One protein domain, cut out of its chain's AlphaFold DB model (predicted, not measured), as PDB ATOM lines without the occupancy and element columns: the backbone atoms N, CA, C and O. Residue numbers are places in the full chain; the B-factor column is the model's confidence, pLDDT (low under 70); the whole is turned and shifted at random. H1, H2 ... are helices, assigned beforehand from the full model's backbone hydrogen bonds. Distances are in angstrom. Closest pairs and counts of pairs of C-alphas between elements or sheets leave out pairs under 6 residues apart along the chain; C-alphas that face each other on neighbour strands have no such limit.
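This is residues 8 to 156 of the 210 residues of an uncharacterized protein of Photobacterium profundum 3TCK (UniProt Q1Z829). A helical hairpin of H7 and the long H8 makes the middle of this all-helix domain, with H2 crossing H8 and H4 crossing H7 nearly at right angles. H1 packs on H2, away from the hairpin. The printed part has 149 residues with eight named helices, H1 to H8, and no named strand. It is compact, with a radius of gyration of the C-alphas of 14.8 A, and spans 41 by 40 by 27 A.

H1, residues 8 to 16, touches H2, residues 22 to 30; C-alphas 11 and 25 are closest, 6.4 A. H3, residues 36 to 45, is close to but not clearly touching H4, residues 55 to 75; C-alphas 45 and 57 are closest, 6.8 A. H5, residues 77 to 85, touches H4 only at the corner; C-alphas 73 and 81 are closest, 5.6 A. The hub, H7, residues 110 to 125, touches H4 at 75 degrees, about perpendicular; C-alphas 65 and 113 are closest, 5.5 A. H8, residues 131 to 154, forms a hairpin with H7, at a shallow tilt of 25 degrees; C-alphas 115 and 138 are closest, 6.5 A. H8 touches H2 with residues 138 to 146 alone, and H6, residues 98 to 106, with 145 to 152 alone. Each O i to N i+4 pair is within hydrogen-bond range in H1, H3, H7 and H8, against 4 of 5 in H2, 15 of 17 in H4, and 3 of 5 in H5 and H6.

H1 begins at C-alpha 8 (23.740, -46.934, -29.424). H4 is 30.0 A long, H7 22.4 A and H8 34.5 A, ending at C-alpha 154 (30.159, -48.072, -38.868).

The printed part has no cut. The H5 to H6 link is long. Residues 78 to 93 and 127 to 128 have pLDDT under 70.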
ATOM      1  N   ARG A   8      24.938 -46.089 -29.300       87.25
ATOM      2  CA  ARG A   8      23.740 -46.934 -29.424       87.25
ATOM      3  C   ARG A   8      23.151 -47.298 -28.059       87.25
ATOM      4  O   ARG A   8      21.934 -47.246 -27.889       87.25
ATOM      5  N   ALA A   9      23.993 -47.654 -27.089       89.31
ATOM      6  CA  ALA A   9      23.543 -47.973 -25.739       89.31
ATOM      7  C   ALA A   9      22.980 -46.736 -25.015       89.31
ATOM      8  O   ALA A   9      21.958 -46.848 -24.335       89.31
ATOM      9  N   LEU A  10      23.582 -45.557 -25.210       89.50
ATOM     10  CA  LEU A  10      23.052 -44.294 -24.687       89.50
ATOM     11  C   LEU A  10      21.716 -43.910 -25.325       89.50
ATOM     12  O   LEU A  10      20.779 -43.569 -24.607       89.50
ATOM     13  N   ALA A  11      21.589 -44.031 -26.645       86.12
ATOM     14  CA  ALA A  11      20.331 -43.784 -27.342       86.12
ATOM     15  C   ALA A  11      19.223 -44.730 -26.849       86.12
ATOM     16  O   ALA A  11      18.116 -44.290 -26.543       86.12
ATOM     17  N   HIS A  12      19.527 -46.020 -26.686       84.75
ATOM     18  CA  HIS A  12      18.582 -46.984 -26.120       84.75
ATOM     19  C   HIS A  12      18.202 -46.642 -24.670       84.75
ATOM     20  O   HIS A  12      17.034 -46.734 -24.290       84.75
ATOM     21  N   HIS A  13      19.169 -46.204 -23.858       86.06
ATOM     22  CA  HIS A  13      18.901 -45.733 -22.503       86.06
ATOM     23  C   HIS A  13      17.921 -44.549 -22.492       86.06
ATOM     24  O   HIS A  13      16.948 -44.586 -21.744       86.06
ATOM     25  N   LEU A  14      18.140 -43.550 -23.344       82.88
ATOM     26  CA  LEU A  14      17.277 -42.376 -23.481       82.88
ATOM     27  C   LEU A  14      15.848 -42.733 -23.905       82.88
ATOM     28  O   LEU A  14      14.882 -42.244 -23.315       82.88
ATOM     29  N   VAL A  15      15.705 -43.654 -24.864       79.94
ATOM     30  CA  VAL A  15      14.395 -44.166 -25.298       79.94
ATOM     31  C   VAL A  15      13.632 -44.803 -24.135       79.94
ATOM     32  O   VAL A  15      12.438 -44.535 -23.978       79.94
ATOM     33  N   ASN A  16      14.313 -45.593 -23.301       82.38
ATOM     34  CA  ASN A  16      13.706 -46.260 -22.145       82.38
ATOM     35  C   ASN A  16      13.370 -45.296 -21.001       82.38
ATOM     36  O   ASN A  16      12.419 -45.536 -20.263       82.38
ATOM     37  N   SER A  17      14.112 -44.197 -20.877       79.88
ATOM     38  CA  SER A  17      13.854 -43.137 -19.895       79.88
ATOM     39  C   SER A  17      12.780 -42.136 -20.347       79.88
ATOM     40  O   SER A  17      12.501 -41.176 -19.635       79.88
ATOM     41  N   GLY A  18      12.186 -42.316 -21.535       78.31
ATOM     42  CA  GLY A  18      11.182 -41.403 -22.095       78.31
ATOM     43  C   GLY A  18      11.750 -40.104 -22.686       78.31
ATOM     44  O   GLY A  18      10.983 -39.272 -23.165       78.31
ATOM     45  N   GLN A  19      13.075 -39.945 -22.717       74.06
ATOM     46  CA  GLN A  19      13.786 -38.774 -23.241       74.06
ATOM     47  C   GLN A  19      14.218 -39.033 -24.686       74.06
ATOM     48  O   GLN A  19      15.387 -39.236 -24.988       74.06
ATOM     49  N   ARG A  20      13.245 -39.100 -25.599       70.50
ATOM     50  CA  ARG A  20      13.492 -39.430 -27.018       70.50
ATOM     51  C   ARG A  20      14.033 -38.261 -27.836       70.50
ATOM     52  O   ARG A  20      14.249 -38.422 -29.037       70.50
ATOM     53  N   ASP A  21      14.193 -37.089 -27.228       72.06
ATOM     54  CA  ASP A  21      14.736 -35.954 -27.946       72.06
ATOM     55  C   ASP A  21      16.226 -36.200 -28.259       72.06
ATOM     56  O   ASP A  21      17.000 -36.676 -27.423       72.06
ATOM     57  N   PRO A  22      16.657 -35.927 -29.494       70.38
ATOM     58  CA  PRO A  22      18.028 -36.222 -29.867       70.38
ATOM     59  C   PRO A  22      19.034 -35.192 -29.318       70.38
ATOM     60  O   PRO A  22      20.240 -35.427 -29.373       70.38
ATOM     61  N   ILE A  23      18.557 -34.095 -28.714       81.06
ATOM     62  CA  ILE A  23      19.390 -33.147 -27.967       81.06
ATOM     63  C   ILE A  23      19.838 -33.732 -26.614       81.06
ATOM     64  O   ILE A  23      20.945 -33.441 -26.168       81.06
ATOM     65  N   SER A  24      19.066 -34.634 -26.002       82.88
ATOM     66  CA  SER A  24      19.443 -35.356 -24.779       82.88
ATOM     67  C   SER A  24      20.637 -36.272 -25.006       82.88
ATOM     68  O   SER A  24      21.474 -36.416 -24.118       82.88
ATOM     69  N   LEU A  25      20.778 -36.853 -26.206       87.44
ATOM     70  CA  LEU A  25      21.976 -37.620 -26.558       87.44
ATOM     71  C   LEU A  25      23.208 -36.718 -26.587       87.44
ATOM     72  O   LEU A  25      24.241 -37.085 -26.031       87.44
ATOM     73  N   VAL A  26      23.088 -35.525 -27.176       89.06
ATOM     74  CA  VAL A  26      24.175 -34.539 -27.195       89.06
ATOM     75  C   VAL A  26      24.532 -34.122 -25.771       89.06
ATOM     76  O   VAL A  26      25.705 -34.165 -25.422       89.06
ATOM     77  N   HIS A  27      23.549 -33.805 -24.925       90.81
ATOM     78  CA  HIS A  27      23.793 -33.470 -23.517       90.81
ATOM     79  C   HIS A  27      24.482 -34.611 -22.766       90.81
ATOM     80  O   HIS A  27      25.479 -34.375 -22.089       90.81
ATOM     81  N   LEU A  28      24.008 -35.854 -22.913       91.50
ATOM     82  CA  LEU A  28      24.647 -37.002 -22.273       91.50
ATOM     83  C   LEU A  28      26.103 -37.144 -22.704       91.50
ATOM     84  O   LEU A  28      26.966 -37.275 -21.844       91.50
ATOM     85  N   VAL A  29      26.395 -37.100 -24.005       92.62
ATOM     86  CA  VAL A  29      27.776 -37.231 -24.498       92.62
ATOM     87  C   VAL A  29      28.630 -36.041 -24.050       92.62
ATOM     88  O   VAL A  29      29.751 -36.245 -23.586       92.62
ATOM     89  N   ALA A  30      28.091 -34.821 -24.087       92.00
ATOM     90  CA  ALA A  30      28.776 -33.600 -23.661       92.00
ATOM     91  C   ALA A  30      29.169 -33.660 -22.179       92.00
ATOM     92  O   ALA A  30      30.244 -33.195 -21.797       92.00
ATOM     93  N   LEU A  31      28.324 -34.280 -21.354       93.44
ATOM     94  CA  LEU A  31      28.574 -34.515 -19.935       93.44
ATOM     95  C   LEU A  31      29.414 -35.774 -19.662       93.44
ATOM     96  O   LEU A  31      29.594 -36.145 -18.504       93.44
ATOM     97  N   GLY A  32      29.939 -36.434 -20.699       93.00
ATOM     98  CA  GLY A  32      30.771 -37.632 -20.574       93.00
ATOM     99  C   GLY A  32      29.985 -38.902 -20.235       93.00
ATOM    100  O   GLY A  32      30.545 -39.851 -19.698       93.00
ATOM    101  N   GLY A  33      28.693 -38.957 -20.558       93.38
ATOM    102  CA  GLY A  33      27.802 -40.096 -20.308       93.38
ATOM    103  C   GLY A  33      28.213 -41.398 -21.005       93.38
ATOM    104  O   GLY A  33      27.679 -42.451 -20.676       93.38
ATOM    105  N   GLN A  34      29.189 -41.367 -21.918       94.19
ATOM    106  CA  GLN A  34      29.831 -42.577 -22.446       94.19
ATOM    107  C   GLN A  34      30.717 -43.273 -21.398       94.19
ATOM    108  O   GLN A  34      31.142 -44.403 -21.613       94.19
ATOM    109  N   SER A  35      31.019 -42.626 -20.269       95.31
ATOM    110  CA  SER A  35      31.723 -43.216 -19.130       95.31
ATOM    111  C   SER A  35      30.695 -43.824 -18.187       95.31
ATOM    112  O   SER A  35      29.794 -43.124 -17.728       95.31
ATOM    113  N   ALA A  36      30.821 -45.113 -17.868       92.25
ATOM    114  CA  ALA A  36      29.901 -45.789 -16.954       92.25
ATOM    115  C   ALA A  36      29.810 -45.096 -15.584       92.25
ATOM    116  O   ALA A  36      28.709 -44.940 -15.051       92.25
ATOM    117  N   ASP A  37      30.944 -44.618 -15.066       92.31
ATOM    118  CA  ASP A  37      31.008 -43.875 -13.806       92.31
ATOM    119  C   ASP A  37      30.208 -42.565 -13.878       92.31
ATOM    120  O   ASP A  37      29.411 -42.268 -12.985       92.31
ATOM    121  N   LEU A  38      30.367 -41.799 -14.966       92.56
ATOM    122  CA  LEU A  38      29.623 -40.554 -15.159       92.56
ATOM    123  C   LEU A  38      28.154 -40.809 -15.441       92.56
ATOM    124  O   LEU A  38      27.317 -40.126 -14.871       92.56
ATOM    125  N   LEU A  39      27.807 -41.807 -16.250       92.00
ATOM    126  CA  LEU A  39      26.408 -42.145 -16.485       92.00
ATOM    127  C   LEU A  39      25.710 -42.542 -15.180       92.00
ATOM    128  O   LEU A  39      24.552 -42.185 -14.971       92.00
ATOM    129  N   HIS A  40      26.400 -43.266 -14.297       90.69
ATOM    130  CA  HIS A  40      25.882 -43.583 -12.972       90.69
ATOM    131  C   HIS A  40      25.703 -42.321 -12.118       90.69
ATOM    132  O   HIS A  40      24.652 -42.162 -11.501       90.69
ATOM    133  N   LEU A  41      26.679 -41.407 -12.113       90.25
ATOM    134  CA  LEU A  41      26.580 -40.117 -11.419       90.25
ATOM    135  C   LEU A  41      25.398 -39.285 -11.944       90.25
ATOM    136  O   LEU A  41      24.558 -38.853 -11.159       90.25
ATOM    137  N   LEU A  42      25.281 -39.136 -13.266       89.94
ATOM    138  CA  LEU A  42      24.185 -38.424 -13.927       89.94
ATOM    139  C   LEU A  42      22.826 -39.014 -13.521       89.94
ATOM    140  O   LEU A  42      21.929 -38.275 -13.126       89.94
ATOM    141  N   LYS A  43      22.689 -40.346 -13.526       87.69
ATOM    142  CA  LYS A  43      21.467 -41.036 -13.075       87.69
ATOM    143  C   LYS A  43      21.174 -40.816 -11.595       87.69
ATOM    144  O   LYS A  43      20.024 -40.589 -11.233       87.69
ATOM    145  N   ALA A  44      22.198 -40.896 -10.749       86.94
ATOM    146  CA  ALA A  44      22.063 -40.737  -9.304       86.94
ATOM    147  C   ALA A  44      21.655 -39.311  -8.907       86.94
ATOM    148  O   ALA A  44      20.995 -39.138  -7.883       86.94
ATOM    149  N   SER A  45      22.004 -38.309  -9.720       84.44
ATOM    150  CA  SER A  45      21.589 -36.924  -9.485       84.44
ATOM    151  C   SER A  45      20.065 -36.751  -9.535       84.44
ATOM    152  O   SER A  45      19.522 -35.924  -8.807       84.44
ATOM    153  N   GLY A  46      19.368 -37.547 -10.363       81.75
ATOM    154  CA  GLY A  46      17.926 -37.425 -10.603       81.75
ATOM    155  C   GLY A  46      17.511 -36.123 -11.302       81.75
ATOM    156  O   GLY A  46      16.317 -35.876 -11.470       81.75
ATOM    157  N   GLU A  47      18.476 -35.295 -11.702       80.69
ATOM    158  CA  GLU A  47      18.245 -34.004 -12.338       80.69
ATOM    159  C   GLU A  47      17.959 -34.197 -13.839       80.69
ATOM    160  O   GLU A  47      18.614 -35.015 -14.497       80.69
ATOM    161  N   PRO A  48      16.997 -33.462 -14.421       75.38
ATOM    162  CA  PRO A  48      16.811 -33.462 -15.865       75.38
ATOM    163  C   PRO A  48      18.036 -32.844 -16.554       75.38
ATOM    164  O   PRO A  48      18.650 -31.915 -16.030       75.38
ATOM    165  N   LEU A  49      18.364 -33.323 -17.758       75.44
ATOM    166  CA  LEU A  49      19.529 -32.837 -18.510       75.44
ATOM    167  C   LEU A  49      19.415 -31.354 -18.908       75.44
ATOM    168  O   LEU A  49      20.449 -30.711 -19.056       75.44
ATOM    169  N   GLY A  50      18.188 -30.815 -18.978       76.12
ATOM    170  CA  GLY A  50      17.905 -29.392 -19.205       76.12
ATOM    171  C   GLY A  50      18.572 -28.817 -20.460       76.12
ATOM    172  O   GLY A  50      19.132 -29.550 -21.268       76.12
ATOM    173  N   ASP A  51      18.518 -27.493 -20.614       80.44
ATOM    174  CA  ASP A  51      19.358 -26.776 -21.591       80.44
ATOM    175  C   ASP A  51      20.769 -26.522 -21.038       80.44
ATOM    176  O   ASP A  51      21.742 -26.399 -21.780       80.44
ATOM    177  N   LEU A  52      20.872 -26.438 -19.709       82.62
ATOM    178  CA  LEU A  52      22.100 -26.287 -18.944       82.62
ATOM    179  C   LEU A  52      22.075 -27.292 -17.787       82.62
ATOM    180  O   LEU A  52      21.017 -27.486 -17.179       82.62
ATOM    181  N   PRO A  53      23.228 -27.866 -17.402       84.00
ATOM    182  CA  PRO A  53      23.302 -28.704 -16.212       84.00
ATOM    183  C   PRO A  53      22.881 -27.899 -14.978       84.00
ATOM    184  O   PRO A  53      23.272 -26.737 -14.837       84.00
ATOM    185  N   SER A  54      22.108 -28.492 -14.066       86.12
ATOM    186  CA  SER A  54      21.681 -27.792 -12.847       86.12
ATOM    187  C   SER A  54      22.888 -27.390 -11.981       86.12
ATOM    188  O   SER A  54      23.925 -28.055 -12.036       86.12
ATOM    189  N   PRO A  55      22.803 -26.337 -11.142       86.38
ATOM    190  CA  PRO A  55      23.938 -25.902 -10.319       86.38
ATOM    191  C   PRO A  55      24.529 -27.020  -9.453       86.38
ATOM    192  O   PRO A  55      25.744 -27.138  -9.318       86.38
ATOM    193  N   ARG A  56      23.667 -27.888  -8.911       86.88
ATOM    194  CA  ARG A  56      24.091 -29.069  -8.158       86.88
ATOM    195  C   ARG A  56      24.889 -30.031  -9.037       86.88
ATOM    196  O   ARG A  56      25.986 -30.431  -8.650       86.88
ATOM    197  N   LEU A  57      24.358 -30.368 -10.211       87.56
ATOM    198  CA  LEU A  57      25.023 -31.265 -11.148       87.56
ATOM    199  C   LEU A  57      26.366 -30.688 -11.613       87.56
ATOM    200  O   LEU A  57      27.361 -31.406 -11.664       87.56
ATOM    201  N   GLN A  58      26.436 -29.377 -11.858       87.50
ATOM    202  CA  GLN A  58      27.688 -28.690 -12.172       87.50
ATOM    203  C   GLN A  58      28.725 -28.845 -11.053       87.50
ATOM    204  O   GLN A  58      29.902 -29.046 -11.353       87.50
ATOM    205  N   CYS A  59      28.333 -28.776  -9.778       87.69
ATOM    206  CA  CYS A  59      29.252 -29.011  -8.660       87.69
ATOM    207  C   CYS A  59      29.761 -30.459  -8.629       87.69
ATOM    208  O   CYS A  59      30.968 -30.673  -8.518       87.69
ATOM    209  N   GLU A  60      28.870 -31.444  -8.761       90.50
ATOM    210  CA  GLU A  60      29.236 -32.869  -8.749       90.50
ATOM    211  C   GLU A  60      30.189 -33.213  -9.906       90.50
ATOM    212  O   GLU A  60      31.239 -33.829  -9.702       90.50
ATOM    213  N   LEU A  61      29.886 -32.722 -11.107       91.19
ATOM    214  CA  LEU A  61      30.723 -32.889 -12.291       91.19
ATOM    215  C   LEU A  61      32.061 -32.139 -12.183       91.19
ATOM    216  O   LEU A  61      33.084 -32.658 -12.629       91.19
ATOM    217  N   SER A  62      32.089 -30.965 -11.538       89.88
ATOM    218  CA  SER A  62      33.340 -30.235 -11.261       89.88
ATOM    219  C   SER A  62      34.275 -31.059 -10.385       89.88
ATOM    220  O   SER A  62      35.467 -31.161 -10.669       89.88
ATOM    221  N   LEU A  63      33.735 -31.649  -9.314       91.38
ATOM    222  CA  LEU A  63      34.503 -32.477  -8.385       91.38
ATOM    223  C   LEU A  63      35.031 -33.731  -9.084       91.38
ATOM    224  O   LEU A  63      36.211 -34.054  -8.940       91.38
ATOM    225  N   TYR A  64      34.189 -34.385  -9.889       93.50
ATOM    226  CA  TYR A  64      34.613 -35.510 -10.717       93.50
ATOM    227  C   TYR A  64      35.768 -35.113 -11.643       93.50
ATOM    228  O   TYR A  64      36.818 -35.760 -11.642       93.50
ATOM    229  N   ALA A  65      35.616 -34.018 -12.394       91.88
ATOM    230  CA  ALA A  65      36.623 -33.562 -13.345       91.88
ATOM    231  C   ALA A  65      37.956 -33.227 -12.656       91.88
ATOM    232  O   ALA A  65      39.009 -33.648 -13.132       91.88
ATOM    233  N   GLN A  66      37.927 -32.549 -11.503       90.69
ATOM    234  CA  GLN A  66      39.128 -32.223 -10.722       90.69
ATOM    235  C   GLN A  66      39.899 -33.468 -10.267       90.69
ATOM    236  O   GLN A  66      41.129 -33.470 -10.282       90.69
ATOM    237  N   GLN A  67      39.192 -34.532  -9.883       92.44
ATOM    238  CA  GLN A  67      39.812 -35.789  -9.461       92.44
ATOM    239  C   GLN A  67      40.327 -36.599 -10.653       92.44
ATOM    240  O   GLN A  67      41.404 -37.197 -10.590       92.44
ATOM    241  N   ARG A  68      39.569 -36.621 -11.751       90.81
ATOM    242  CA  ARG A  68      39.832 -37.495 -12.894       90.81
ATOM    243  C   ARG A  68      40.886 -36.940 -13.848       90.81
ATOM    244  O   ARG A  68      41.711 -37.707 -14.344       90.81
ATOM    245  N   TYR A  69      40.920 -35.624 -14.047       88.75
ATOM    246  CA  TYR A  69      41.871 -34.946 -14.928       88.75
ATOM    247  C   TYR A  69      43.348 -35.333 -14.688       88.75
ATOM    248  O   TYR A  69      43.999 -35.763 -15.643       88.75
ATOM    249  N   PRO A  70      43.909 -35.261 -13.459       87.69
ATOM    250  CA  PRO A  70      45.310 -35.627 -13.226       87.69
ATOM    251  C   PRO A  70      45.591 -37.115 -13.473       87.69
ATOM    252  O   PRO A  70      46.702 -37.471 -13.870       87.69
ATOM    253  N   VAL A  71      44.599 -37.989 -13.267       89.25
ATOM    254  CA  VAL A  71      44.725 -39.424 -13.549       89.25
ATOM    255  C   VAL A  71      44.830 -39.648 -15.052       89.25
ATOM    256  O   VAL A  71      45.798 -40.256 -15.502       89.25
ATOM    257  N   VAL A  72      43.903 -39.083 -15.832       86.50
ATOM    258  CA  VAL A  72      43.930 -39.199 -17.297       86.50
ATOM    259  C   VAL A  72      45.208 -38.586 -17.861       86.50
ATOM    260  O   VAL A  72      45.867 -39.225 -18.668       86.50
ATOM    261  N   GLN A  73      45.628 -37.410 -17.382       85.00
ATOM    262  CA  GLN A  73      46.876 -36.772 -17.818       85.00
ATOM    263  C   GLN A  73      48.109 -37.659 -17.579       85.00
ATOM    264  O   GLN A  73      49.048 -37.663 -18.380       85.00
ATOM    265  N   LYS A  74      48.133 -38.398 -16.465       85.38
ATOM    266  CA  LYS A  74      49.207 -39.345 -16.152       85.38
ATOM    267  C   LYS A  74      49.153 -40.572 -17.066       85.38
ATOM    268  O   LYS A  74      50.197 -40.989 -17.558       85.38
ATOM    269  N   GLU A  75      47.964 -41.130 -17.285       86.38
ATOM    270  CA  GLU A  75      47.742 -42.325 -18.113       86.38
ATOM    271  C   GLU A  75      48.011 -42.052 -19.603       86.38
ATOM    272  O   GLU A  75      48.606 -42.880 -20.285       86.38
ATOM    273  N   SER A  76      47.649 -40.865 -20.091       76.69
ATOM    274  CA  SER A  76      47.793 -40.454 -21.490       76.69
ATOM    275  C   SER A  76      49.175 -39.945 -21.880       76.69
ATOM    276  O   SER A  76      49.426 -39.618 -23.040       76.69
ATOM    277  N   GLY A  77      50.046 -39.745 -20.891       75.38
ATOM    278  CA  GLY A  77      51.242 -38.926 -21.037       75.38
ATOM    279  C   GLY A  77      50.932 -37.426 -21.135       75.38
ATOM    280  O   GLY A  77      49.803 -36.999 -21.386       75.38
ATOM    281  N   LYS A  78      51.976 -36.603 -20.948       57.38
ATOM    282  CA  LYS A  78      51.871 -35.132 -20.846       57.38
ATOM    283  C   LYS A  78      51.191 -34.477 -22.050       57.38
ATOM    284  O   LYS A  78      50.533 -33.458 -21.881       57.38
ATOM    285  N   HIS A  79      51.342 -35.065 -23.232       58.50
ATOM    286  CA  HIS A  79      50.893 -34.479 -24.489       58.50
ATOM    287  C   HIS A  79      49.423 -34.771 -24.795       58.50
ATOM    288  O   HIS A  79      48.761 -33.908 -25.355       58.50
ATOM    289  N   GLY A  80      48.877 -35.921 -24.381       65.50
ATOM    290  CA  GLY A  80      47.520 -36.325 -24.754       65.50
ATOM    291  C   GLY A  80      46.465 -35.294 -24.331       65.50
ATOM    292  O   GLY A  80      45.936 -34.529 -25.140       65.50
ATOM    293  N   LEU A  81      46.209 -35.192 -23.032       67.50
ATOM    294  CA  LEU A  81      45.170 -34.294 -22.523       67.50
ATOM    295  C   LEU A  81      45.431 -32.806 -22.828       67.50
ATOM    296  O   LEU A  81      44.496 -32.031 -23.017       67.50
ATOM    297  N   GLN A  82      46.699 -32.394 -22.927       66.19
ATOM    298  CA  GLN A  82      47.066 -31.017 -23.279       66.19
ATOM    299  C   GLN A  82      46.711 -30.669 -24.730       66.19
ATOM    300  O   GLN A  82      46.237 -29.566 -24.986       66.19
ATOM    301  N   HIS A  83      46.889 -31.600 -25.670       67.12
ATOM    302  CA  HIS A  83      46.525 -31.414 -27.074       67.12
ATOM    303  C   HIS A  83      45.009 -31.431 -27.290       67.12
ATOM    304  O   HIS A  83      44.497 -30.605 -28.047       67.12
ATOM    305  N   ALA A  84      44.282 -32.288 -26.566       62.34
ATOM    306  CA  ALA A  84      42.819 -32.276 -26.561       62.34
ATOM    307  C   ALA A  84      42.260 -30.917 -26.110       62.34
ATOM    308  O   ALA A  84      41.236 -30.456 -26.603       62.34
ATOM    309  N   THR A  85      42.950 -30.229 -25.207       64.69
ATOM    310  CA  THR A  85      42.421 -29.043 -24.517       64.69
ATOM    311  C   THR A  85      42.989 -27.733 -25.061       64.69
ATOM    312  O   THR A  85      42.600 -26.649 -24.617       64.69
ATOM    313  N   HIS A  86      43.869 -27.812 -26.066       59.59
ATOM    314  CA  HIS A  86      44.516 -26.657 -26.663       59.59
ATOM    315  C   HIS A  86      43.570 -25.899 -27.604       59.59
ATOM    316  O   HIS A  86      43.265 -26.357 -28.697       59.59
ATOM    317  N   GLY A  87      43.150 -24.704 -27.180       53.34
ATOM    318  CA  GLY A  87      42.556 -23.692 -28.052       53.34
ATOM    319  C   GLY A  87      41.035 -23.582 -27.960       53.34
ATOM    320  O   GLY A  87      40.297 -24.328 -28.587       53.34
ATOM    321  N   PHE A  88      40.578 -22.556 -27.238       48.12
ATOM    322  CA  PHE A  88      39.305 -21.870 -27.506       48.12
ATOM    323  C   PHE A  88      39.491 -20.764 -28.573       48.12
ATOM    324  O   PHE A  88      38.556 -20.078 -28.964       48.12
ATOM    325  N   GLN A  89      40.732 -20.552 -29.030       47.00
ATOM    326  CA  GLN A  89      41.111 -19.484 -29.949       47.00
ATOM    327  C   GLN A  89      41.449 -20.089 -31.316       47.00
ATOM    328  O   GLN A  89      42.571 -20.518 -31.564       47.00
ATOM    329  N   HIS A  90      40.442 -20.123 -32.187       44.00
ATOM    330  CA  HIS A  90      40.556 -20.184 -33.651       44.00
ATOM    331  C   HIS A  90      41.121 -21.449 -34.323       44.00
ATOM    332  O   HIS A  90      41.206 -21.463 -35.547       44.00
ATOM    333  N   SER A  91      41.440 -22.516 -33.588       51.25
ATOM    334  CA  SER A  91      41.815 -23.813 -34.171       51.25
ATOM    335  C   SER A  91      40.870 -24.904 -33.659       51.25
ATOM    336  O   SER A  91      40.575 -24.887 -32.460       51.25
ATOM    337  N   PRO A  92      40.395 -25.843 -34.504       56.53
ATOM    338  CA  PRO A  92      39.643 -26.999 -34.021       56.53
ATOM    339  C   PRO A  92      40.513 -27.721 -32.992       56.53
ATOM    340  O   PRO A  92      41.672 -28.035 -33.283       56.53
ATOM    341  N   SER A  93      40.017 -27.897 -31.760       65.94
ATOM    342  CA  SER A  93      40.818 -28.629 -30.779       65.94
ATOM    343  C   SER A  93      40.719 -30.121 -31.047       65.94
ATOM    344  O   SER A  93      39.709 -30.638 -31.523       65.94
ATOM    345  N   LEU A  94      41.835 -30.801 -30.812       72.06
ATOM    346  CA  LEU A  94      42.123 -32.057 -31.491       72.06
ATOM    347  C   LEU A  94      41.175 -33.201 -31.103       72.06
ATOM    348  O   LEU A  94      41.077 -34.169 -31.849       72.06
ATOM    349  N   TRP A  95      40.431 -33.084 -29.998       73.38
ATOM    350  CA  TRP A  95      39.461 -34.103 -29.578       73.38
ATOM    351  C   TRP A  95      38.251 -34.242 -30.514       73.38
ATOM    352  O   TRP A  95      37.525 -35.221 -30.389       73.38
ATOM    353  N   GLU A  96      38.052 -33.337 -31.472       73.75
ATOM    354  CA  GLU A  96      37.067 -33.482 -32.559       73.75
ATOM    355  C   GLU A  96      37.708 -33.874 -33.889       73.75
ATOM    356  O   GLU A  96      37.207 -33.531 -34.954       73.75
ATOM    357  N   THR A  97      38.836 -34.581 -33.853       80.06
ATOM    358  CA  THR A  97      39.474 -35.084 -35.071       80.06
ATOM    359  C   THR A  97      39.372 -36.606 -35.151       80.06
ATOM    360  O   THR A  97      39.373 -37.279 -34.115       80.06
ATOM    361  N   PRO A  98      39.353 -37.179 -36.369       80.50
ATOM    362  CA  PRO A  98      39.394 -38.625 -36.584       80.50
ATOM    363  C   PRO A  98      40.493 -39.336 -35.774       80.50
ATOM    364  O   PRO A  98      40.266 -40.386 -35.179       80.50
ATOM    365  N   LEU A  99      41.672 -38.715 -35.673       81.38
ATOM    366  CA  LEU A  99      42.831 -39.251 -34.949       81.38
ATOM    367  C   LEU A  99      42.591 -39.435 -33.444       81.38
ATOM    368  O   LEU A  99      43.290 -40.215 -32.799       81.38
ATOM    369  N   TRP A 100      41.622 -38.720 -32.876       82.25
ATOM    370  CA  TRP A 100      41.334 -38.715 -31.443       82.25
ATOM    371  C   TRP A 100      40.183 -39.633 -31.037       82.25
ATOM    372  O   TRP A 100      39.968 -39.852 -29.844       82.25
ATOM    373  N   ILE A 101      39.481 -40.232 -31.998       87.50
ATOM    374  CA  ILE A 101      38.372 -41.149 -31.719       87.50
ATOM    375  C   ILE A 101      38.806 -42.376 -30.896       87.50
ATOM    376  O   ILE A 101      38.170 -42.636 -29.872       87.50
ATOM    377  N   PRO A 102      39.926 -43.069 -31.198       88.31
ATOM    378  CA  PRO A 102      40.398 -44.168 -30.348       88.31
ATOM    379  C   PRO A 102      40.690 -43.734 -28.906       88.31
ATOM    380  O   PRO A 102      40.515 -44.503 -27.960       88.31
ATOM    381  N   TYR A 103      41.117 -42.485 -28.729       85.94
ATOM    382  CA  TYR A 103      41.411 -41.932 -27.418       85.94
ATOM    383  C   TYR A 103      40.128 -41.658 -26.615       85.94
ATOM    384  O   TYR A 103      40.103 -41.921 -25.416       85.94
ATOM    385  N   HIS A 104      39.034 -41.235 -27.260       87.62
ATOM    386  CA  HIS A 104      37.710 -41.158 -26.617       87.62
ATOM    387  C   HIS A 104      37.208 -42.516 -26.138       87.62
ATOM    388  O   HIS A 104      36.629 -42.609 -25.061       87.62
ATOM    389  N   TYR A 105      37.460 -43.587 -26.891       90.00
ATOM    390  CA  TYR A 105      37.083 -44.932 -26.446       90.00
ATOM    391  C   TYR A 105      37.868 -45.378 -25.207       90.00
ATOM    392  O   TYR A 105      37.321 -46.066 -24.347       90.00
ATOM    393  N   ALA A 106      39.129 -44.954 -25.080       88.69
ATOM    394  CA  ALA A 106      39.943 -45.206 -23.891       88.69
ATOM    395  C   ALA A 106      39.567 -44.305 -22.696       88.69
ATOM    396  O   ALA A 106      39.692 -44.726 -21.541       88.69
ATOM    397  N   TYR A 107      39.101 -43.083 -22.970       90.56
ATOM    398  CA  TYR A 107      38.751 -42.058 -21.985       90.56
ATOM    399  C   TYR A 107      37.376 -41.447 -22.302       90.56
ATOM    400  O   TYR A 107      37.291 -40.321 -22.792       90.56
ATOM    401  N   PRO A 108      36.278 -42.175 -22.033       91.75
ATOM    402  CA  PRO A 108      34.928 -41.741 -22.411       91.75
ATOM    403  C   PRO A 108      34.404 -40.507 -21.666       91.75
ATOM    404  O   PRO A 108      33.379 -39.933 -22.026       91.75
ATOM    405  N   ASP A 109      35.084 -40.120 -20.594       92.00
ATOM    406  CA  ASP A 109      34.849 -38.912 -19.812       92.00
ATOM    407  C   ASP A 109      35.521 -37.670 -20.424       92.00
ATOM    408  O   ASP A 109      35.325 -36.559 -19.930       92.00
ATOM    409  N   LEU A 110      36.289 -37.820 -21.510       89.25
ATOM    410  CA  LEU A 110      37.060 -36.737 -22.113       89.25
ATOM    411  C   LEU A 110      36.233 -35.500 -22.499       89.25
ATOM    412  O   LEU A 110      36.710 -34.405 -22.191       89.25
ATOM    413  N   PRO A 111      35.023 -35.602 -23.091       90.81
ATOM    414  CA  PRO A 111      34.213 -34.417 -23.386       90.81
ATOM    415  C   PRO A 111      33.978 -33.550 -22.141       90.81
ATOM    416  O   PRO A 111      34.165 -32.333 -22.183       90.81
ATOM    417  N   LEU A 112      33.677 -34.183 -21.002       92.50
ATOM    418  CA  LEU A 112      33.507 -33.497 -19.725       92.50
ATOM    419  C   LEU A 112      34.814 -32.837 -19.267       92.50
ATOM    420  O   LEU A 112      34.824 -31.667 -18.885       92.50
ATOM    421  N   LEU A 113      35.924 -33.578 -19.300       90.19
ATOM    422  CA  LEU A 113      37.225 -33.082 -18.841       90.19
ATOM    423  C   LEU A 113      37.690 -31.868 -19.653       90.19
ATOM    424  O   LEU A 113      38.200 -30.904 -19.077       90.19
ATOM    425  N   VAL A 114      37.479 -31.896 -20.972       87.75
ATOM    426  CA  VAL A 114      37.802 -30.778 -21.865       87.75
ATOM    427  C   VAL A 114      36.952 -29.556 -21.526       87.75
ATOM    428  O   VAL A 114      37.506 -28.473 -21.321       87.75
ATOM    429  N   TYR A 115      35.636 -29.738 -21.387       87.94
ATOM    430  CA  TYR A 115      34.719 -28.661 -21.015       87.94
ATOM    431  C   TYR A 115      35.129 -27.981 -19.707       87.94
ATOM    432  O   TYR A 115      35.278 -26.759 -19.647       87.94
ATOM    433  N   TYR A 116      35.389 -28.769 -18.665       87.50
ATOM    434  CA  TYR A 116      35.745 -28.236 -17.351       87.50
ATOM    435  C   TYR A 116      37.072 -27.491 -17.345       87.50
ATOM    436  O   TYR A 116      37.212 -26.468 -16.662       87.50
ATOM    437  N   GLN A 117      38.048 -27.957 -18.120       84.75
ATOM    438  CA  GLN A 117      39.294 -27.227 -18.269       84.75
ATOM    439  C   GLN A 117      39.087 -25.903 -19.010       84.75
ATOM    440  O   GLN A 117      39.679 -24.899 -18.612       84.75
ATOM    441  N   HIS A 118      38.241 -25.868 -20.044       81.19
ATOM    442  CA  HIS A 118      37.909 -24.627 -20.754       81.19
ATOM    443  C   HIS A 118      37.198 -23.627 -19.848       81.19
ATOM    444  O   HIS A 118      37.630 -22.476 -19.780       81.19
ATOM    445  N   VAL A 119      36.193 -24.067 -19.089       83.56
ATOM    446  CA  VAL A 119      35.515 -23.235 -18.083       83.56
ATOM    447  C   VAL A 119      36.520 -22.688 -17.066       83.56
ATOM    448  O   VAL A 119      36.548 -21.488 -16.803       83.56
ATOM    449  N   SER A 120      37.412 -23.536 -16.549       82.50
ATOM    450  CA  SER A 120      38.429 -23.121 -15.572       82.50
ATOM    451  C   SER A 120      39.397 -22.078 -16.144       82.50
ATOM    452  O   SER A 120      39.692 -21.075 -15.497       82.50
ATOM    453  N   GLN A 121      39.882 -22.274 -17.375       80.06
ATOM    454  CA  GLN A 121      40.759 -21.309 -18.049       80.06
ATOM    455  C   GLN A 121      40.056 -19.983 -18.332       80.06
ATOM    456  O   GLN A 121      40.684 -18.927 -18.242       80.06
ATOM    457  N   HIS A 122      38.776 -20.035 -18.691       78.56
ATOM    458  CA  HIS A 122      37.969 -18.856 -18.963       78.56
ATOM    459  C   HIS A 122      37.784 -18.002 -17.701       78.56
ATOM    460  O   HIS A 122      38.108 -16.811 -17.730       78.56
ATOM    461  N   ILE A 123      37.404 -18.633 -16.582       78.00
ATOM    462  CA  ILE A 123      37.273 -17.983 -15.267       78.00
ATOM    463  C   ILE A 123      38.595 -17.316 -14.862       78.00
ATOM    464  O   ILE A 123      38.607 -16.156 -14.456       78.00
ATOM    465  N   LEU A 124      39.724 -18.013 -15.024       76.31
ATOM    466  CA  LEU A 124      41.049 -17.490 -14.665       76.31
ATOM    467  C   LEU A 124      41.503 -16.308 -15.534       76.31
ATOM    468  O   LEU A 124      42.307 -15.494 -15.083       76.31
ATOM    469  N   ARG A 125      41.030 -16.217 -16.780       74.94
ATOM    470  CA  ARG A 125      41.435 -15.175 -17.738       74.94
ATOM    471  C   ARG A 125      40.481 -13.980 -17.787       74.94
ATOM    472  O   ARG A 125      40.733 -13.078 -18.582       74.94
ATOM    473  N   ALA A 126      39.409 -13.976 -16.986       72.00
ATOM    474  CA  ALA A 126      38.355 -12.953 -17.012       72.00
ATOM    475  C   ALA A 126      37.855 -12.652 -18.443       72.00
ATOM    476  O   ALA A 126      37.660 -11.503 -18.836       72.00
ATOM    477  N   SER A 127      37.720 -13.702 -19.256       68.88
ATOM    478  CA  SER A 127      37.325 -13.576 -20.660       68.88
ATOM    479  C   SER A 127      35.845 -13.164 -20.774       68.88
ATOM    480  O   SER A 127      35.046 -13.520 -19.910       68.88
ATOM    481  N   PRO A 128      35.435 -12.429 -21.828       68.94
ATOM    482  CA  PRO A 128      34.076 -11.881 -21.929       68.94
ATOM    483  C   PRO A 128      32.973 -12.909 -22.252       68.94
ATOM    484  O   PRO A 128      31.802 -12.544 -22.258       68.94
ATOM    485  N   CYS A 129      33.315 -14.166 -22.557       70.25
ATOM    486  CA  CYS A 129      32.327 -15.208 -22.890       70.25
ATOM    487  C   CYS A 129      31.452 -15.582 -21.672       70.25
ATOM    488  O   CYS A 129      31.972 -15.704 -20.565       70.25
ATOM    489  N   SER A 130      30.147 -15.798 -21.841       80.44
ATOM    490  CA  SER A 130      29.291 -16.299 -20.751       80.44
ATOM    491  C   SER A 130      29.403 -17.823 -20.591       80.44
ATOM    492  O   SER A 130      29.778 -18.531 -21.524       80.44
ATOM    493  N   PHE A 131      29.038 -18.358 -19.420       79.75
ATOM    494  CA  PHE A 131      28.995 -19.813 -19.194       79.75
ATOM    495  C   PHE A 131      28.050 -20.526 -20.175       79.75
ATOM    496  O   PHE A 131      28.366 -21.595 -20.683       79.75
ATOM    497  N   GLU A 132      26.924 -19.895 -20.501       84.19
ATOM    498  CA  GLU A 132      25.969 -20.383 -21.498       84.19
ATOM    499  C   GLU A 132      26.590 -20.454 -22.902       84.19
ATOM    500  O   GLU A 132      26.447 -21.456 -23.600       84.19
ATOM    501  N   GLN A 133      27.362 -19.441 -23.305       83.56
ATOM    502  CA  GLN A 133      28.078 -19.458 -24.584       83.56
ATOM    503  C   GLN A 133      29.148 -20.559 -24.628       83.56
ATOM    504  O   GLN A 133      29.297 -21.226 -25.654       83.56
ATOM    505  N   LEU A 134      29.867 -20.785 -23.521       83.31
ATOM    506  CA  LEU A 134      30.814 -21.899 -23.402       83.31
ATOM    507  C   LEU A 134      30.104 -23.251 -23.523       83.31
ATOM    508  O   LEU A 134      30.598 -24.135 -24.223       83.31
ATOM    509  N   TRP A 135      28.944 -23.400 -22.882       87.25
ATOM    510  CA  TRP A 135      28.138 -24.615 -22.957       87.25
ATOM    511  C   TRP A 135      27.628 -24.881 -24.374       87.25
ATOM    512  O   TRP A 135      27.816 -25.975 -24.896       87.25
ATOM    513  N   HIS A 136      27.068 -23.878 -25.051       85.25
ATOM    514  CA  HIS A 136      26.630 -24.028 -26.440       85.25
ATOM    515  C   HIS A 136      27.779 -24.375 -27.382       85.25
ATOM    516  O   HIS A 136      27.625 -25.234 -28.253       85.25
ATOM    517  N   HIS A 137      28.944 -23.756 -27.190       83.25
ATOM    518  CA  HIS A 137      30.136 -24.128 -27.940       83.25
ATOM    519  C   HIS A 137      30.519 -25.590 -27.673       83.25
ATOM    520  O   HIS A 137      30.801 -26.330 -28.609       83.25
ATOM    521  N   HIS A 138      30.460 -26.043 -26.421       87.56
ATOM    522  CA  HIS A 138      30.733 -27.435 -26.061       87.56
ATOM    523  C   HIS A 138      29.735 -28.433 -26.666       87.56
ATOM    524  O   HIS A 138      30.139 -29.472 -27.192       87.56
ATOM    525  N   LEU A 139      28.440 -28.106 -26.672       86.25
ATOM    526  CA  LEU A 139      27.410 -28.918 -27.328       86.25
ATOM    527  C   LEU A 139      27.664 -29.034 -28.835       86.25
ATOM    528  O   LEU A 139      27.607 -30.131 -29.383       86.25
ATOM    529  N   HIS A 140      28.012 -27.929 -29.494       82.25
ATOM    530  CA  HIS A 140      28.338 -27.922 -30.919       82.25
ATOM    531  C   HIS A 140      29.503 -28.866 -31.249       82.25
ATOM    532  O   HIS A 140      29.423 -29.706 -32.145       82.25
ATOM    533  N   ARG A 141      30.572 -28.778 -30.458       83.12
ATOM    534  CA  ARG A 141      31.745 -29.653 -30.555       83.12
ATOM    535  C   ARG A 141      31.392 -31.119 -30.301       83.12
ATOM    536  O   ARG A 141      31.839 -32.019 -31.008       83.12
ATOM    537  N   THR A 142      30.499 -31.362 -29.346       88.12
ATOM    538  CA  THR A 142      29.979 -32.699 -29.045       88.12
ATOM    539  C   THR A 142      29.215 -33.307 -30.224       88.12
ATOM    540  O   THR A 142      29.374 -34.494 -30.497       88.12
ATOM    541  N   ILE A 143      28.435 -32.522 -30.976       85.00
ATOM    542  CA  ILE A 143      27.753 -33.012 -32.189       85.00
ATOM    543  C   ILE A 143      28.778 -33.504 -33.220       85.00
ATOM    544  O   ILE A 143      28.589 -34.568 -33.815       85.00
ATOM    545  N   ARG A 144      29.891 -32.778 -33.394       83.38
ATOM    546  CA  ARG A 144      30.988 -33.187 -34.289       83.38
ATOM    547  C   ARG A 144      31.618 -34.501 -33.839       83.38
ATOM    548  O   ARG A 144      31.781 -35.404 -34.657       83.38
ATOM    549  N   LEU A 145      31.895 -34.641 -32.541       87.38
ATOM    550  CA  LEU A 145      32.384 -35.895 -31.964       87.38
ATOM    551  C   LEU A 145      31.423 -37.061 -32.239       87.38
ATOM    552  O   LEU A 145      31.867 -38.115 -32.688       87.38
ATOM    553  N   ILE A 146      30.120 -36.875 -32.008       87.38
ATOM    554  CA  ILE A 146      29.115 -37.917 -32.255       87.38
ATOM    555  C   ILE A 146      29.111 -38.318 -33.734       87.38
ATOM    556  O   ILE A 146      29.110 -39.508 -34.042       87.38
ATOM    557  N   ALA A 147      29.145 -37.350 -34.653       84.69
ATOM    558  CA  ALA A 147      29.187 -37.630 -36.086       84.69
ATOM    559  C   ALA A 147      30.424 -38.456 -36.471       84.69
ATOM    560  O   ALA A 147      30.298 -39.449 -37.187       84.69
ATOM    561  N   LEU A 148      31.601 -38.095 -35.953       87.19
ATOM    562  CA  LEU A 148      32.828 -38.860 -36.170       87.19
ATOM    563  C   LEU A 148      32.728 -40.274 -35.592       87.19
ATOM    564  O   LEU A 148      33.039 -41.227 -36.297       87.19
ATOM    565  N   GLN A 149      32.250 -40.433 -34.356       87.62
ATOM    566  CA  GLN A 149      32.070 -41.752 -33.738       87.62
ATOM    567  C   GLN A 149      31.116 -42.636 -34.546       87.62
ATOM    568  O   GLN A 149      31.417 -43.803 -34.754       87.62
ATOM    569  N   VAL A 150      30.009 -42.094 -35.067       85.81
ATOM    570  CA  VAL A 150      29.085 -42.850 -35.931       85.81
ATOM    571  C   VAL A 150      29.783 -43.340 -37.201       85.81
ATOM    572  O   VAL A 150      29.594 -44.491 -37.593       85.81
ATOM    573  N   LEU A 151      30.600 -42.496 -37.838       85.88
ATOM    574  CA  LEU A 151      31.373 -42.902 -39.013       85.88
ATOM    575  C   LEU A 151      32.396 -43.989 -38.656       85.88
ATOM    576  O   LEU A 151      32.424 -45.031 -39.309       85.88
ATOM    577  N   PHE A 152      33.182 -43.794 -37.597       86.50
ATOM    578  CA  PHE A 152      34.179 -44.768 -37.142       86.50
ATOM    579  C   PHE A 152      33.550 -46.111 -36.752       86.50
ATOM    580  O   PHE A 152      34.003 -47.156 -37.213       86.50
ATOM    581  N   ASP A 153      32.479 -46.088 -35.959       85.06
ATOM    582  CA  ASP A 153      31.790 -47.286 -35.470       85.06
ATOM    583  C   ASP A 153      31.086 -48.056 -36.598       85.06
ATOM    584  O   ASP A 153      30.850 -49.256 -36.463       85.06
ATOM    585  N   SER A 154      30.753 -47.392 -37.713       83.94
ATOM    586  CA  SER A 154      30.159 -48.072 -38.868       83.94
ATOM    587  C   SER A 154      31.135 -49.032 -39.552       83.94
ATOM    588  O   SER A 154      30.701 -50.029 -40.124       83.94
ATOM    589  N   GLY A 155      32.442 -48.739 -39.509       84.69
ATOM    590  CA  GLY A 155      33.466 -49.506 -40.224       84.69
ATOM    591  C   GLY A 155      33.315 -49.507 -41.751       84.69
ATOM    592  O   GLY A 155      33.941 -50.327 -42.411       84.69
ATOM    593  N   LEU A 156      32.473 -48.625 -42.306       81.31
ATOM    594  CA  LEU A 156      32.152 -48.570 -43.738       81.31
ATOM    595  C   LEU A 156      33.054 -47.624 -44.538       81.31
ATOM    596  O   LEU A 156      32.987 -47.620 -45.762       81.31
TER     597      LEU A 156